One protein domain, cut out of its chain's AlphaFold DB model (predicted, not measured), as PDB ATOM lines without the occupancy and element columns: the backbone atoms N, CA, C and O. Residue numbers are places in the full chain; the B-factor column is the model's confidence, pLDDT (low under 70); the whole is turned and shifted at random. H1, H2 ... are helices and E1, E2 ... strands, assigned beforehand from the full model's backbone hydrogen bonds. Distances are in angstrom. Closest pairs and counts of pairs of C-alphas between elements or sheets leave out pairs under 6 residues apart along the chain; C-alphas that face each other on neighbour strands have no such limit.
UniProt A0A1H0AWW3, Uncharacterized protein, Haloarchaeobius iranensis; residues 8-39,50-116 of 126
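AT A GLANCE: This is residues 8 to 39 and 50 to 116 of the 126 residues of an uncharacterized protein of Haloarchaeobius iranensis (UniProt A0A1H0AWW3). A rod-shaped, loose model has a small three-stranded sheet in its middle, with H1 and H2 making one end and H3 and H4 the other. Residues 8 to 16 of the long helix H1 stick out free. The 99 printed residues include four named helices and three named strands, in the order H1, E1, E2, H2, E3, H3, H4; the class is mixed, helices and strands, and the mixed sheet runs E2, E1, E3. The radius of gyration of the C-alphas is 18.0 A and the spans are 58 by 27 by 24 A.

IN THESE COORDINATES: H1, residues 8 to 28, begins at C-alpha 8 (-50.246, -57.582, 18.230) and is 30.1 A long. E1 is residues 53 to 56, E2 62 to 66 and H2 68 to 76, 12.0 A long. E3 is residues 85 to 89 and H3 91 to 101, 15.2 A long. H4, residues 112 to 115, ends at C-alpha 115 (-38.154, -16.311, -1.615).

HOW THE PARTS SIT: H1 touches H2 with residues 18 to 25 alone; the closest C-alphas, of Tyr 22 and Val 73, are 5.9 A apart, at a steep tilt of 46 degrees, the same way. E1 and E2 form an antiparallel hairpin, with N 55 and O 63 at 2.8 A. E1 and E3 are parallel, with N 87 and O 54 at 2.8 A. H3 is only just on the sheet, with 5 pairs of C-alphas within 10 A, and only grazes it with residues 91 to 95. H3 touches H4, the closest C-alphas being those of Val 96 and Val 112, 6.2 A apart. H1 and H3 are apart. In H1, H2 and H3 every O i to N i+4 pair is within hydrogen-bond range; H4 is too short for such a pair.

THE WHOLE: The C-alphas of Asp 8 and Ala 107, the two farthest apart, are 60.5 A apart. Residues 40 to 49 are not printed, and C-alphas 39 and 50 are 14.7 A apart across this cut. Of the links printed whole, none is long. Confidence is low, under 70, at residues 35 to 39 and 105 to 108.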
ATOM      1  N   ASP A   8     -48.948 -57.828  18.858       77.50
ATOM      2  CA  ASP A   8     -50.246 -57.582  18.230       77.50
ATOM      3  C   ASP A   8     -51.111 -56.485  18.890       77.50
ATOM      4  O   ASP A   8     -51.968 -55.928  18.196       77.50
ATOM      5  N   SER A   9     -50.947 -56.166  20.185       76.44
ATOM      6  CA  SER A   9     -51.695 -55.063  20.831       76.44
ATOM      7  C   SER A   9     -51.157 -53.716  20.366       76.44
ATOM      8  O   SER A   9     -51.919 -52.906  19.847       76.44
ATOM      9  N   PHE A  10     -49.832 -53.546  20.381       73.38
ATOM     10  CA  PHE A  10     -49.165 -52.322  19.933       73.38
ATOM     11  C   PHE A  10     -49.624 -51.862  18.538       73.38
ATOM     12  O   PHE A  10     -49.950 -50.693  18.317       73.38
ATOM     13  N   TRP A  11     -49.672 -52.782  17.568       79.56
ATOM     14  CA  TRP A  11     -50.098 -52.448  16.206       79.56
ATOM     15  C   TRP A  11     -51.594 -52.168  16.088       79.56
ATOM     16  O   TRP A  11     -51.997 -51.384  15.225       79.56
ATOM     17  N   ARG A  12     -52.418 -52.802  16.925       82.44
ATOM     18  CA  ARG A  12     -53.861 -52.568  16.959       82.44
ATOM     19  C   ARG A  12     -54.161 -51.163  17.462       82.44
ATOM     20  O   ARG A  12     -54.828 -50.418  16.749       82.44
ATOM     21  N   ASP A  13     -53.579 -50.788  18.592       80.44
ATOM     22  CA  ASP A  13     -53.816 -49.491  19.228       80.44
ATOM     23  C   ASP A  13     -53.317 -48.357  18.327       80.44
ATOM     24  O   ASP A  13     -54.018 -47.379  18.065       80.44
ATOM     25  N   ARG A  14     -52.139 -48.534  17.715       81.25
ATOM     26  CA  ARG A  14     -51.601 -47.572  16.745       81.25
ATOM     27  C   ARG A  14     -52.468 -47.444  15.488       81.25
ATOM     28  O   ARG A  14     -52.578 -46.352  14.926       81.25
ATOM     29  N   ARG A  15     -53.066 -48.542  15.011       84.88
ATOM     30  CA  ARG A  15     -54.009 -48.505  13.882       84.88
ATOM     31  C   ARG A  15     -55.265 -47.723  14.258       84.88
ATOM     32  O   ARG A  15     -55.694 -46.887  13.470       84.88
ATOM     33  N   GLU A  16     -55.822 -47.980  15.435       85.62
ATOM     34  CA  GLU A  16     -57.028 -47.312  15.931       85.62
ATOM     35  C   GLU A  16     -56.797 -45.807  16.121       85.62
ATOM     36  O   GLU A  16     -57.598 -45.009  15.635       85.62
ATOM     37  N   ALA A  17     -55.647 -45.404  16.668       82.62
ATOM     38  CA  ALA A  17     -55.261 -43.995  16.777       82.62
ATOM     39  C   ALA A  17     -55.152 -43.298  15.404       82.62
ATOM     40  O   ALA A  17     -55.641 -42.182  15.215       82.62
ATOM     41  N   HIS A  18     -54.550 -43.951  14.402       86.12
ATOM     42  CA  HIS A  18     -54.503 -43.398  13.043       86.12
ATOM     43  C   HIS A  18     -55.887 -43.325  12.386       86.12
ATOM     44  O   HIS A  18     -56.164 -42.379  11.647       86.12
ATOM     45  N   GLU A  19     -56.758 -44.301  12.641       89.62
ATOM     46  CA  GLU A  19     -58.126 -44.293  12.129       89.62
ATOM     47  C   GLU A  19     -58.962 -43.175  12.766       89.62
ATOM     48  O   GLU A  19     -59.685 -42.475  12.052       89.62
ATOM     49  N   ALA A  20     -58.809 -42.941  14.071       87.56
ATOM     50  CA  ALA A  20     -59.419 -41.812  14.766       87.56
ATOM     51  C   ALA A  20     -58.945 -40.469  14.183       87.56
ATOM     52  O   ALA A  20     -59.771 -39.607  13.871       87.56
ATOM     53  N   LEU A  21     -57.637 -40.321  13.930       87.94
ATOM     54  CA  LEU A  21     -57.072 -39.134  13.277       87.94
ATOM     55  C   LEU A  21     -57.621 -38.894  11.887       87.94
ATOM     56  O   LEU A  21     -57.985 -37.767  11.555       87.94
ATOM     57  N   TYR A  22     -57.681 -39.949  11.083       92.69
ATOM     58  CA  TYR A  22     -58.239 -39.874   9.748       92.69
ATOM     59  C   TYR A  22     -59.698 -39.424   9.785       92.69
ATOM     60  O   TYR A  22     -60.059 -38.486   9.080       92.69
ATOM     61  N   ARG A  23     -60.530 -40.058  10.622       92.81
ATOM     62  CA  ARG A  23     -61.959 -39.733  10.721       92.81
ATOM     63  C   ARG A  23     -62.170 -38.302  11.198       92.81
ATOM     64  O   ARG A  23     -62.893 -37.566  10.539       92.81
ATOM     65  N   SER A  24     -61.480 -37.882  12.260       89.31
ATOM     66  CA  SER A  24     -61.590 -36.506  12.752       89.31
ATOM     67  C   SER A  24     -61.159 -35.497  11.690       89.31
ATOM     68  O   SER A  24     -61.914 -34.581  11.391       89.31
ATOM     69  N   MET A  25     -60.006 -35.684  11.040       91.75
ATOM     70  CA  MET A  25     -59.547 -34.734  10.023       91.75
ATOM     71  C   MET A  25     -60.436 -34.719   8.772       91.75
ATOM     72  O   MET A  25     -60.577 -33.680   8.132       91.75
ATOM     73  N   ARG A  26     -61.041 -35.856   8.416       95.00
ATOM     74  CA  ARG A  26     -61.983 -35.961   7.295       95.00
ATOM     75  C   ARG A  26     -63.293 -35.238   7.596       95.00
ATOM     76  O   ARG A  26     -63.798 -34.536   6.728       95.00
ATOM     77  N   ASP A  27     -63.839 -35.448   8.788       93.69
ATOM     78  CA  ASP A  27     -65.183 -34.986   9.145       93.69
ATOM     79  C   ASP A  27     -65.171 -33.527   9.629       93.69
ATOM     80  O   ASP A  27     -66.099 -32.772   9.344       93.69
ATOM     81  N   ASP A  28     -64.095 -33.109  10.296       89.88
ATOM     82  CA  ASP A  28     -63.971 -31.792  10.924       89.88
ATOM     83  C   ASP A  28     -62.942 -30.863  10.260       89.88
ATOM     84  O   ASP A  28     -62.822 -29.693  10.637       89.88
ATOM     85  N   GLY A  29     -62.161 -31.374   9.306       90.06
ATOM     86  CA  GLY A  29     -60.983 -30.688   8.786       90.06
ATOM     87  C   GLY A  29     -59.774 -30.770   9.725       90.06
ATOM     88  O   GLY A  29     -59.797 -31.380  10.796       90.06
ATOM     89  N   TYR A  30     -58.665 -30.154   9.314       89.94
ATOM     90  CA  TYR A  30     -57.455 -30.125  10.131       89.94
ATOM     91  C   TYR A  30     -57.645 -29.252  11.375       89.94
ATOM     92  O   TYR A  30     -57.939 -28.061  11.272       89.94
ATOM     93  N   ARG A  31     -57.392 -29.826  12.555       86.31
ATOM     94  CA  ARG A  31     -57.422 -29.110  13.835       86.31
ATOM     95  C   ARG A  31     -56.026 -29.011  14.440       86.31
ATOM     96  O   ARG A  31     -55.399 -30.060  14.622       86.31
ATOM     97  N   PRO A  32     -55.540 -27.802  14.770       84.75
ATOM     98  CA  PRO A  32     -54.246 -27.653  15.414       84.75
ATOM     99  C   PRO A  32     -54.192 -28.323  16.793       84.75
ATOM    100  O   PRO A  32     -55.128 -28.181  17.575       84.75
ATOM    101  N   ASN A  33     -53.092 -28.997  17.122       80.81
ATOM    102  CA  ASN A  33     -52.895 -29.693  18.398       80.81
ATOM    103  C   ASN A  33     -52.963 -28.737  19.601       80.81
ATOM    104  O   ASN A  33     -53.514 -29.082  20.637       80.81
ATOM    105  N   GLY A  34     -52.495 -27.492  19.457       71.81
ATOM    106  CA  GLY A  34     -52.614 -26.482  20.519       71.81
ATOM    107  C   GLY A  34     -54.043 -25.971  20.765       71.81
ATOM    108  O   GLY A  34     -54.278 -25.287  21.757       71.81
ATOM    109  N   ALA A  35     -54.987 -26.269  19.866       65.56
ATOM    110  CA  ALA A  35     -56.380 -25.825  19.940       65.56
ATOM    111  C   ALA A  35     -57.346 -26.942  20.373       65.56
ATOM    112  O   ALA A  35     -58.548 -26.697  20.474       65.56
ATOM    113  N   VAL A  36     -56.844 -28.160  20.599       65.56
ATOM    114  CA  VAL A  36     -57.657 -29.335  20.917       65.56
ATOM    115  C   VAL A  36     -57.174 -29.946  22.222       65.56
ATOM    116  O   VAL A  36     -55.993 -30.235  22.394       65.56
ATOM    117  N   GLU A  37     -58.108 -30.176  23.138       63.62
ATOM    118  CA  GLU A  37     -57.853 -31.031  24.286       63.62
ATOM    119  C   GLU A  37     -57.836 -32.480  23.788       63.62
ATOM    120  O   GLU A  37     -58.841 -33.015  23.316       63.62
ATOM    121  N   HIS A  38     -56.653 -33.084  23.789       65.44
ATOM    122  CA  HIS A  38     -56.496 -34.466  23.372       65.44
ATOM    123  C   HIS A  38     -56.930 -35.377  24.513       65.44
ATOM    124  O   HIS A  38     -56.234 -35.480  25.521       65.44
ATOM    125  N   ASP A  39     -58.070 -36.035  24.336       64.62
ATOM    126  CA  ASP A  39     -58.534 -37.065  25.256       64.62
ATOM    127  C   ASP A  39     -57.534 -38.243  25.295       64.62
ATOM    128  O   ASP A  39     -57.335 -38.911  24.268       64.62
ATOM    129  N   LEU A  50     -47.492 -31.542  20.072       80.06
ATOM    130  CA  LEU A  50     -46.844 -30.666  19.106       80.06
ATOM    131  C   LEU A  50     -47.367 -30.921  17.695       80.06
ATOM    132  O   LEU A  50     -47.709 -32.047  17.338       80.06
ATOM    133  N   GLU A  51     -47.379 -29.877  16.875       89.62
ATOM    134  CA  GLU A  51     -47.554 -30.004  15.432       89.62
ATOM    135  C   GLU A  51     -46.358 -30.695  14.778       89.62
ATOM    136  O   GLU A  51     -45.290 -30.769  15.395       89.62
ATOM    137  N   PRO A  52     -46.500 -31.176  13.525       91.75
ATOM    138  CA  PRO A  52     -45.371 -31.716  12.783       91.75
ATOM    139  C   PRO A  52     -44.167 -30.776  12.835       91.75
ATOM    140  O   PRO A  52     -44.295 -29.562  12.653       91.75
ATOM    141  N   LEU A  53     -42.998 -31.351  13.107       93.00
ATOM    142  CA  LEU A  53     -41.760 -30.595  13.202       93.00
ATOM    143  C   LEU A  53     -41.046 -30.624  11.859       93.00
ATOM    144  O   LEU A  53     -40.953 -31.663  11.195       93.00
ATOM    145  N   VAL A  54     -40.528 -29.465  11.477       95.81
ATOM    146  CA  VAL A  54     -39.736 -29.282  10.269       95.81
ATOM    147  C   VAL A  54     -38.431 -28.578  10.597       95.81
ATOM    148  O   VAL A  54     -38.327 -27.808  11.554       95.81
ATOM    149  N   VAL A  55     -37.432 -28.809   9.761       97.38
ATOM    150  CA  VAL A  55     -36.219 -27.998   9.707       97.38
ATOM    151  C   VAL A  55     -36.161 -27.310   8.354       97.38
ATOM    152  O   VAL A  55     -36.651 -27.849   7.360       97.38
ATOM    153  N   VAL A  56     -35.582 -26.115   8.317       97.81
ATOM    154  CA  VAL A  56     -35.398 -25.383   7.061       97.81
ATOM    155  C   VAL A  56     -33.958 -25.519   6.625       97.81
ATOM    156  O   VAL A  56     -33.036 -25.128   7.349       97.81
ATOM    157  N   GLY A  57     -33.766 -26.113   5.457       97.19
ATOM    158  CA  GLY A  57     -32.446 -26.313   4.902       97.19
ATOM    159  C   GLY A  57     -31.862 -25.037   4.295       97.19
ATOM    160  O   GLY A  57     -32.332 -23.923   4.533       97.19
ATOM    161  N   ARG A  58     -30.751 -25.181   3.575       95.69
ATOM    162  CA  ARG A  58     -29.906 -24.041   3.186       95.69
ATOM    163  C   ARG A  58     -30.598 -23.101   2.208       95.69
ATOM    164  O   ARG A  58     -30.373 -21.893   2.278       95.69
ATOM    165  N   ASP A  59     -31.371 -23.673   1.299       93.94
ATOM    166  CA  ASP A  59     -31.938 -23.001   0.139       93.94
ATOM    167  C   ASP A  59     -33.454 -22.762   0.321       93.94
ATOM    168  O   ASP A  59     -34.133 -22.385  -0.636       93.94
ATOM    169  N   GLY A  60     -33.953 -22.929   1.555       95.00
ATOM    170  CA  GLY A  60     -35.347 -22.737   1.968       95.00
ATOM    171  C   GLY A  60     -36.162 -24.025   2.052       95.00
ATOM    172  O   GLY A  60     -37.304 -24.004   2.478       95.00
ATOM    173  N   GLU A  61     -35.605 -25.175   1.687       96.38
ATOM    174  CA  GLU A  61     -36.337 -26.437   1.691       96.38
ATOM    175  C   GLU A  61     -36.909 -26.784   3.079       96.38
ATOM    176  O   GLU A  61     -36.187 -26.815   4.076       96.38
ATOM    177  N   LEU A  62     -38.213 -27.069   3.145       95.12
ATOM    178  CA  LEU A  62     -38.855 -27.593   4.351       95.12
ATOM    179  C   LEU A  62     -38.643 -29.106   4.420       95.12
ATOM    180  O   LEU A  62     -39.200 -29.858   3.618       95.12
ATOM    181  N   LEU A  63     -37.855 -29.553   5.394       94.62
ATOM    182  CA  LEU A  63     -37.551 -30.961   5.629       94.62
ATOM    183  C   LEU A  63     -38.306 -31.440   6.865       94.62
ATOM    184  O   LEU A  63     -38.154 -30.881   7.949       94.62
ATOM    185  N   TRP A  64     -39.132 -32.470   6.714       92.06
ATOM    186  CA  TRP A  64     -39.949 -32.987   7.814       92.06
ATOM    187  C   TRP A  64     -39.130 -33.921   8.690       92.06
ATOM    188  O   TRP A  64     -38.427 -34.792   8.176       92.06
ATOM    189  N   THR A  65     -39.250 -33.758  10.003       90.94
ATOM    190  CA  THR A  65     -38.517 -34.582  10.969       90.94
ATOM    191  C   THR A  65     -39.444 -35.439  11.810       90.94
ATOM    192  O   THR A  65     -39.103 -36.579  12.087       90.94
ATOM    193  N   GLU A  66     -40.615 -34.920  12.188       88.94
ATOM    194  CA  GLU A  66     -41.555 -35.599  13.086       88.94
ATOM    195  C   GLU A  66     -43.016 -35.295  12.726       88.94
ATOM    196  O   GLU A  66     -43.315 -34.376  11.963       88.94
ATOM    197  N   GLY A  67     -43.949 -36.058  13.305       85.62
ATOM    198  CA  GLY A  67     -45.389 -35.855  13.096       85.62
ATOM    199  C   GLY A  67     -45.920 -36.437  11.780       85.62
ATOM    200  O   GLY A  67     -46.956 -35.998  11.274       85.62
ATOM    201  N   PHE A  68     -45.237 -37.453  11.234       87.25
ATOM    202  CA  PHE A  68     -45.578 -38.101   9.960       87.25
ATOM    203  C   PHE A  68     -47.039 -38.551   9.867       87.25
ATOM    204  O   PHE A  68     -47.628 -38.440   8.799       87.25
ATOM    205  N   GLY A  69     -47.647 -39.016  10.965       88.25
ATOM    206  CA  GLY A  69     -49.051 -39.444  10.974       88.25
ATOM    207  C   GLY A  69     -50.005 -38.336  10.516       88.25
ATOM    208  O   GLY A  69     -50.760 -38.525   9.563       88.25
ATOM    209  N   ARG A  70     -49.910 -37.145  11.123       90.38
ATOM    210  CA  ARG A  70     -50.731 -35.975  10.758       90.38
ATOM    211  C   ARG A  70     -50.449 -35.515   9.336       90.38
ATOM    212  O   ARG A  70     -51.385 -35.228   8.598       90.38
ATOM    213  N   LEU A  71     -49.180 -35.498   8.935       91.06
ATOM    214  CA  LEU A  71     -48.803 -35.101   7.584       91.06
ATOM    215  C   LEU A  71     -49.352 -36.065   6.518       91.06
ATOM    216  O   LEU A  71     -49.874 -35.621   5.498       91.06
ATOM    217  N   CYS A  72     -49.244 -37.375   6.741       92.38
ATOM    218  CA  CYS A  72     -49.755 -38.391   5.823       92.38
ATOM    219  C   CYS A  72     -51.277 -38.304   5.684       92.38
ATOM    220  O   CYS A  72     -51.781 -38.337   4.563       92.38
ATOM    221  N   VAL A  73     -52.000 -38.147   6.797       93.38
ATOM    222  CA  VAL A  73     -53.462 -37.992   6.783       93.38
ATOM    223  C   VAL A  73     -53.871 -36.693   6.082       93.38
ATOM    224  O   VAL A  73     -54.726 -36.733   5.201       93.38
ATOM    225  N   ALA A  74     -53.219 -35.569   6.392       94.12
ATOM    226  CA  ALA A  74     -53.479 -34.281   5.744       94.12
ATOM    227  C   ALA A  74     -53.286 -34.363   4.224       94.12
ATOM    228  O   ALA A  74     -54.146 -33.927   3.460       94.12
ATOM    229  N   LYS A  75     -52.200 -35.005   3.778       93.81
ATOM    230  CA  LYS A  75     -51.946 -35.257   2.354       93.81
ATOM    231  C   LYS A  75     -52.998 -36.148   1.709       93.81
ATOM    232  O   LYS A  75     -53.440 -35.845   0.607       93.81
ATOM    233  N   LEU A  76     -53.383 -37.239   2.373       96.31
ATOM    234  CA  LEU A  76     -54.393 -38.171   1.870       96.31
ATOM    235  C   LEU A  76     -55.748 -37.480   1.664       96.31
ATOM    236  O   LEU A  76     -56.452 -37.787   0.707       96.31
ATOM    237  N   LEU A  77     -56.097 -36.555   2.556       96.50
ATOM    238  CA  LEU A  77     -57.351 -35.805   2.523       96.50
ATOM    239  C   LEU A  77     -57.290 -34.531   1.667       96.50
ATOM    240  O   LEU A  77     -58.300 -33.848   1.536       96.50
ATOM    241  N   GLY A  78     -56.136 -34.207   1.074       95.44
ATOM    242  CA  GLY A  78     -55.981 -33.014   0.241       95.44
ATOM    243  C   GLY A  78     -56.047 -31.700   1.022       95.44
ATOM    244  O   GLY A  78     -56.464 -30.685   0.471       95.44
ATOM    245  N   VAL A  79     -55.653 -31.704   2.299       94.69
ATOM    246  CA  VAL A  79     -55.560 -30.481   3.105       94.69
ATOM    247  C   VAL A  79     -54.478 -29.576   2.512       94.69
ATOM    248  O   VAL A  79     -53.321 -29.980   2.403       94.69
ATOM    249  N   GLU A  80     -54.851 -28.349   2.139       92.19
ATOM    250  CA  GLU A  80     -53.962 -27.426   1.417       92.19
ATOM    251  C   GLU A  80     -52.756 -26.975   2.248       92.19
ATOM    252  O   GLU A  80     -51.649 -26.841   1.727       92.19
ATOM    253  N   SER A  81     -52.954 -26.736   3.546       91.81
ATOM    254  CA  SER A  81     -51.897 -26.288   4.450       91.81
ATOM    255  C   SER A  81     -52.143 -26.760   5.876       91.81
ATOM    256  O   SER A  81     -53.284 -26.931   6.305       91.81
ATOM    257  N   ILE A  82     -51.053 -26.976   6.611       91.50
ATOM    258  CA  ILE A  82     -51.081 -27.336   8.026       91.50
ATOM    259  C   ILE A  82     -50.057 -26.488   8.792       91.50
ATOM    260  O   ILE A  82     -49.003 -26.165   8.233       91.50
ATOM    261  N   PRO A  83     -50.324 -26.128  10.057       91.94
ATOM    262  CA  PRO A  83     -49.313 -25.566  10.933       91.94
ATOM    263  C   PRO A  83     -48.194 -26.581  11.185       91.94
ATOM    264  O   PRO A  83     -48.415 -27.792  11.248       91.94
ATOM    265  N   VAL A  84     -46.982 -26.060  11.349       92.81
ATOM    266  CA  VAL A  84     -45.781 -26.828  11.684       92.81
ATOM    267  C   VAL A  84     -44.935 -26.045  12.677       92.81
ATOM    268  O   VAL A  84     -44.982 -24.813  12.713       92.81
ATOM    269  N   TYR A  85     -44.115 -26.750  13.449       92.25
ATOM    270  CA  TYR A  85     -43.069 -26.131  14.256       92.25
ATOM    271  C   TYR A  85     -41.731 -26.187  13.524       92.25
ATOM    272  O   TYR A  85     -41.265 -27.260  13.144       92.25
ATOM    273  N   VAL A  86     -41.081 -25.033  13.357       94.69
ATOM    274  CA  VAL A  86     -39.718 -24.968  12.813       94.69
ATOM    275  C   VAL A  86     -38.717 -25.185  13.943       94.69
ATOM    276  O   VAL A  86     -38.506 -24.292  14.763       94.69
ATOM    277  N   LEU A  87     -38.099 -26.365  13.979       95.00
ATOM    278  CA  LEU A  87     -37.143 -26.759  15.015       95.00
ATOM    279  C   LEU A  87     -35.801 -26.037  14.858       95.00
ATOM    280  O   LEU A  87     -35.233 -25.541  15.828       95.00
ATOM    281  N   CYS A  88     -35.285 -25.972  13.632       95.69
ATOM    282  CA  CYS A  88     -34.070 -25.232  13.321       95.69
ATOM    283  C   CYS A  88     -34.065 -24.750  11.868       95.69
ATOM    284  O   CYS A  88     -34.805 -25.245  11.014       95.69
ATOM    285  N   ARG A  89     -33.220 -23.755  11.600       97.00
ATOM    286  CA  ARG A  89     -32.990 -23.188  10.271       97.00
ATOM    287  C   ARG A  89     -31.503 -23.226   9.979       97.00
ATOM    288  O   ARG A  89     -30.689 -22.947  10.859       97.00
ATOM    289  N   HIS A  90     -31.145 -23.530   8.743       97.75
ATOM    290  CA  HIS A  90     -29.775 -23.375   8.289       97.75
ATOM    291  C   HIS A  90     -29.357 -21.896   8.361       97.75
ATOM    292  O   HIS A  90     -30.109 -21.011   7.955       97.75
ATOM    293  N   GLU A  91     -28.131 -21.609   8.811       96.19
ATOM    294  CA  GLU A  91     -27.648 -20.231   9.014       96.19
ATOM    295  C   GLU A  91     -27.759 -19.340   7.763       96.19
ATOM    296  O   GLU A  91     -28.119 -18.172   7.848       96.19
ATOM    297  N   ARG A  92     -27.492 -19.892   6.574       94.31
ATOM    298  CA  ARG A  92     -27.645 -19.152   5.310       94.31
ATOM    299  C   ARG A  92     -29.098 -18.804   4.998       94.31
ATOM    300  O   ARG A  92     -29.344 -17.703   4.524       94.31
ATOM    301  N   TRP A  93     -30.034 -19.707   5.285       95.62
ATOM    302  CA  TRP A  93     -31.453 -19.422   5.111       95.62
ATOM    303  C   TRP A  93     -31.915 -18.340   6.087       95.62
ATOM    304  O   TRP A  93     -32.614 -17.409   5.700       95.62
ATOM    305  N   GLN A  94     -31.447 -18.410   7.334       94.44
ATOM    306  CA  GLN A  94     -31.740 -17.395   8.340       94.44
ATOM    307  C   GLN A  94     -31.320 -15.988   7.876       94.44
ATOM    308  O   GLN A  94     -32.123 -15.067   7.988       94.44
ATOM    309  N   ARG A  95     -30.138 -15.835   7.258       92.25
ATOM    310  CA  ARG A  95     -29.702 -14.556   6.655       92.25
ATOM    311  C   ARG A  95     -30.634 -14.093   5.532       92.25
ATOM    312  O   ARG A  95     -31.057 -12.947   5.522       92.25
ATOM    313  N   VAL A  96     -31.020 -14.985   4.610       92.06
ATOM    314  CA  VAL A  96     -31.994 -14.656   3.542       92.06
ATOM    315  C   VAL A  96     -33.294 -14.116   4.140       92.06
ATOM    316  O   VAL A  96     -33.823 -13.103   3.686       92.06
ATOM    317  N   ARG A  97     -33.788 -14.770   5.189       92.06
ATOM    318  CA  ARG A  97     -35.019 -14.397   5.884       92.06
ATOM    319  C   ARG A  97     -34.903 -13.036   6.585       92.06
ATOM    320  O   ARG A  97     -35.832 -12.243   6.499       92.06
ATOM    321  N   GLU A  98     -33.765 -12.740   7.211       90.19
ATOM    322  CA  GLU A  98     -33.468 -11.441   7.845       90.19
ATOM    323  C   GLU A  98     -33.331 -10.294   6.825       90.19
ATOM    324  O   GLU A  98     -33.765  -9.174   7.100       90.19
ATOM    325  N   GLN A  99     -32.803 -10.565   5.624       89.31
ATOM    326  CA  GLN A  99     -32.768  -9.586   4.522       89.31
ATOM    327  C   GLN A  99     -34.174  -9.244   4.035       89.31
ATOM    328  O   GLN A  99     -34.478  -8.076   3.796       89.31
ATOM    329  N   LEU A 100     -35.037 -10.252   3.901       88.31
ATOM    330  CA  LEU A 100     -36.417 -10.062   3.451       88.31
ATOM    331  C   LEU A 100     -37.291  -9.369   4.501       88.31
ATOM    332  O   LEU A 100     -38.153  -8.575   4.134       88.31
ATOM    333  N   ASP A 101     -37.038  -9.628   5.784       86.62
ATOM    334  CA  ASP A 101     -37.705  -8.968   6.914       86.62
ATOM    335  C   ASP A 101     -37.166  -7.543   7.177       86.62
ATOM    336  O   ASP A 101     -37.734  -6.775   7.948       86.62
ATOM    337  N   GLY A 102     -36.057  -7.157   6.531       79.44
ATOM    338  CA  GLY A 102     -35.431  -5.838   6.682       79.44
ATOM    339  C   GLY A 102     -34.672  -5.642   8.001       79.44
ATOM    340  O   GLY A 102     -34.284  -4.518   8.332       79.44
ATOM    341  N   THR A 103     -34.446  -6.717   8.758       75.94
ATOM    342  CA  THR A 103     -33.675  -6.700  10.009       75.94
ATOM    343  C   THR A 103     -32.169  -6.701   9.748       75.94
ATOM    344  O   THR A 103     -31.417  -6.076  10.503       75.94
ATOM    345  N   GLU A 104     -31.717  -7.304   8.644       75.81
ATOM    346  CA  GLU A 104     -30.331  -7.183   8.191       75.81
ATOM    347  C   GLU A 104     -30.107  -5.832   7.486       75.81
ATOM    348  O   GLU A 104     -30.659  -5.548   6.421       75.81
ATOM    349  N   ARG A 105     -29.267  -4.969   8.076       61.06
ATOM    350  CA  ARG A 105     -28.869  -3.686   7.473       61.06
ATOM    351  C   ARG A 105     -27.664  -3.902   6.559       61.06
ATOM    352  O   ARG A 105     -26.528  -3.907   7.025       61.06
ATOM    353  N   GLY A 106     -27.904  -4.055   5.260       68.31
ATOM    354  CA  GLY A 106     -26.849  -4.263   4.267       68.31
ATOM    355  C   GLY A 106     -27.372  -4.297   2.833       68.31
ATOM    356  O   GLY A 106     -28.568  -4.147   2.587       68.31
ATOM    357  N   ALA A 107     -26.465  -4.477   1.869       63.69
ATOM    358  CA  ALA A 107     -26.862  -4.730   0.490       63.69
ATOM    359  C   ALA A 107     -27.584  -6.083   0.415       63.69
ATOM    360  O   ALA A 107     -27.029  -7.096   0.839       63.69
ATOM    361  N   CYS A 108     -28.809  -6.097  -0.119       66.81
ATOM    362  CA  CYS A 108     -29.538  -7.340  -0.364       66.81
ATOM    363  C   CYS A 108     -28.725  -8.238  -1.295       66.81
ATOM    364  O   CYS A 108     -28.211  -7.786  -2.323       66.81
ATOM    365  N   THR A 109     -28.626  -9.518  -0.941       77.06
ATOM    366  CA  THR A 109     -27.996 -10.497  -1.822       77.06
ATOM    367  C   THR A 109     -28.866 -10.621  -3.075       77.06
ATOM    368  O   THR A 109     -30.059 -10.888  -2.940       77.06
ATOM    369  N   PRO A 110     -28.331 -10.439  -4.295       77.94
ATOM    370  CA  PRO A 110     -29.147 -10.527  -5.501       77.94
ATOM    371  C   PRO A 110     -29.882 -11.869  -5.589       77.94
ATOM    372  O   PRO A 110     -29.262 -12.928  -5.468       77.94
ATOM    373  N   GLY A 111     -31.194 -11.832  -5.828       82.31
ATOM    374  CA  GLY A 111     -32.010 -13.026  -6.033       82.31
ATOM    375  C   GLY A 111     -32.694 -13.563  -4.777       82.31
ATOM    376  O   GLY A 111     -33.399 -14.565  -4.883       82.31
ATOM    377  N   VAL A 112     -32.547 -12.920  -3.615       87.25
ATOM    378  CA  VAL A 112     -33.320 -13.261  -2.404       87.25
ATOM    379  C   VAL A 112     -34.811 -12.980  -2.565       87.25
ATOM    380  O   VAL A 112     -35.636 -13.639  -1.941       87.25
ATOM    381  N   GLU A 113     -35.180 -12.073  -3.469       87.19
ATOM    382  CA  GLU A 113     -36.561 -11.689  -3.762       87.19
ATOM    383  C   GLU A 113     -37.422 -12.868  -4.230       87.19
ATOM    384  O   GLU A 113     -38.635 -12.855  -4.027       87.19
ATOM    385  N   ARG A 114     -36.806 -13.914  -4.801       91.00
ATOM    386  CA  ARG A 114     -37.506 -15.141  -5.219       91.00
ATOM    387  C   ARG A 114     -38.126 -15.918  -4.054       91.00
ATOM    388  O   ARG A 114     -38.970 -16.772  -4.283       91.00
ATOM    389  N   TYR A 115     -37.685 -15.647  -2.827       92.31
ATOM    390  CA  TYR A 115     -38.154 -16.311  -1.615       92.31
ATOM    391  C   TYR A 115     -39.240 -15.522  -0.875       92.31
ATOM    392  O   TYR A 115     -39.623 -15.916   0.219       92.31
ATOM    393  N   ARG A 116     -39.753 -14.421  -1.442       89.00
ATOM    394  CA  ARG A 116     -40.791 -13.597  -0.792       89.00
ATOM    395  C   ARG A 116     -42.058 -14.368  -0.440       89.00
ATOM    396  O   ARG A 116     -42.649 -14.094   0.595       89.00
TER     397      ARG A 116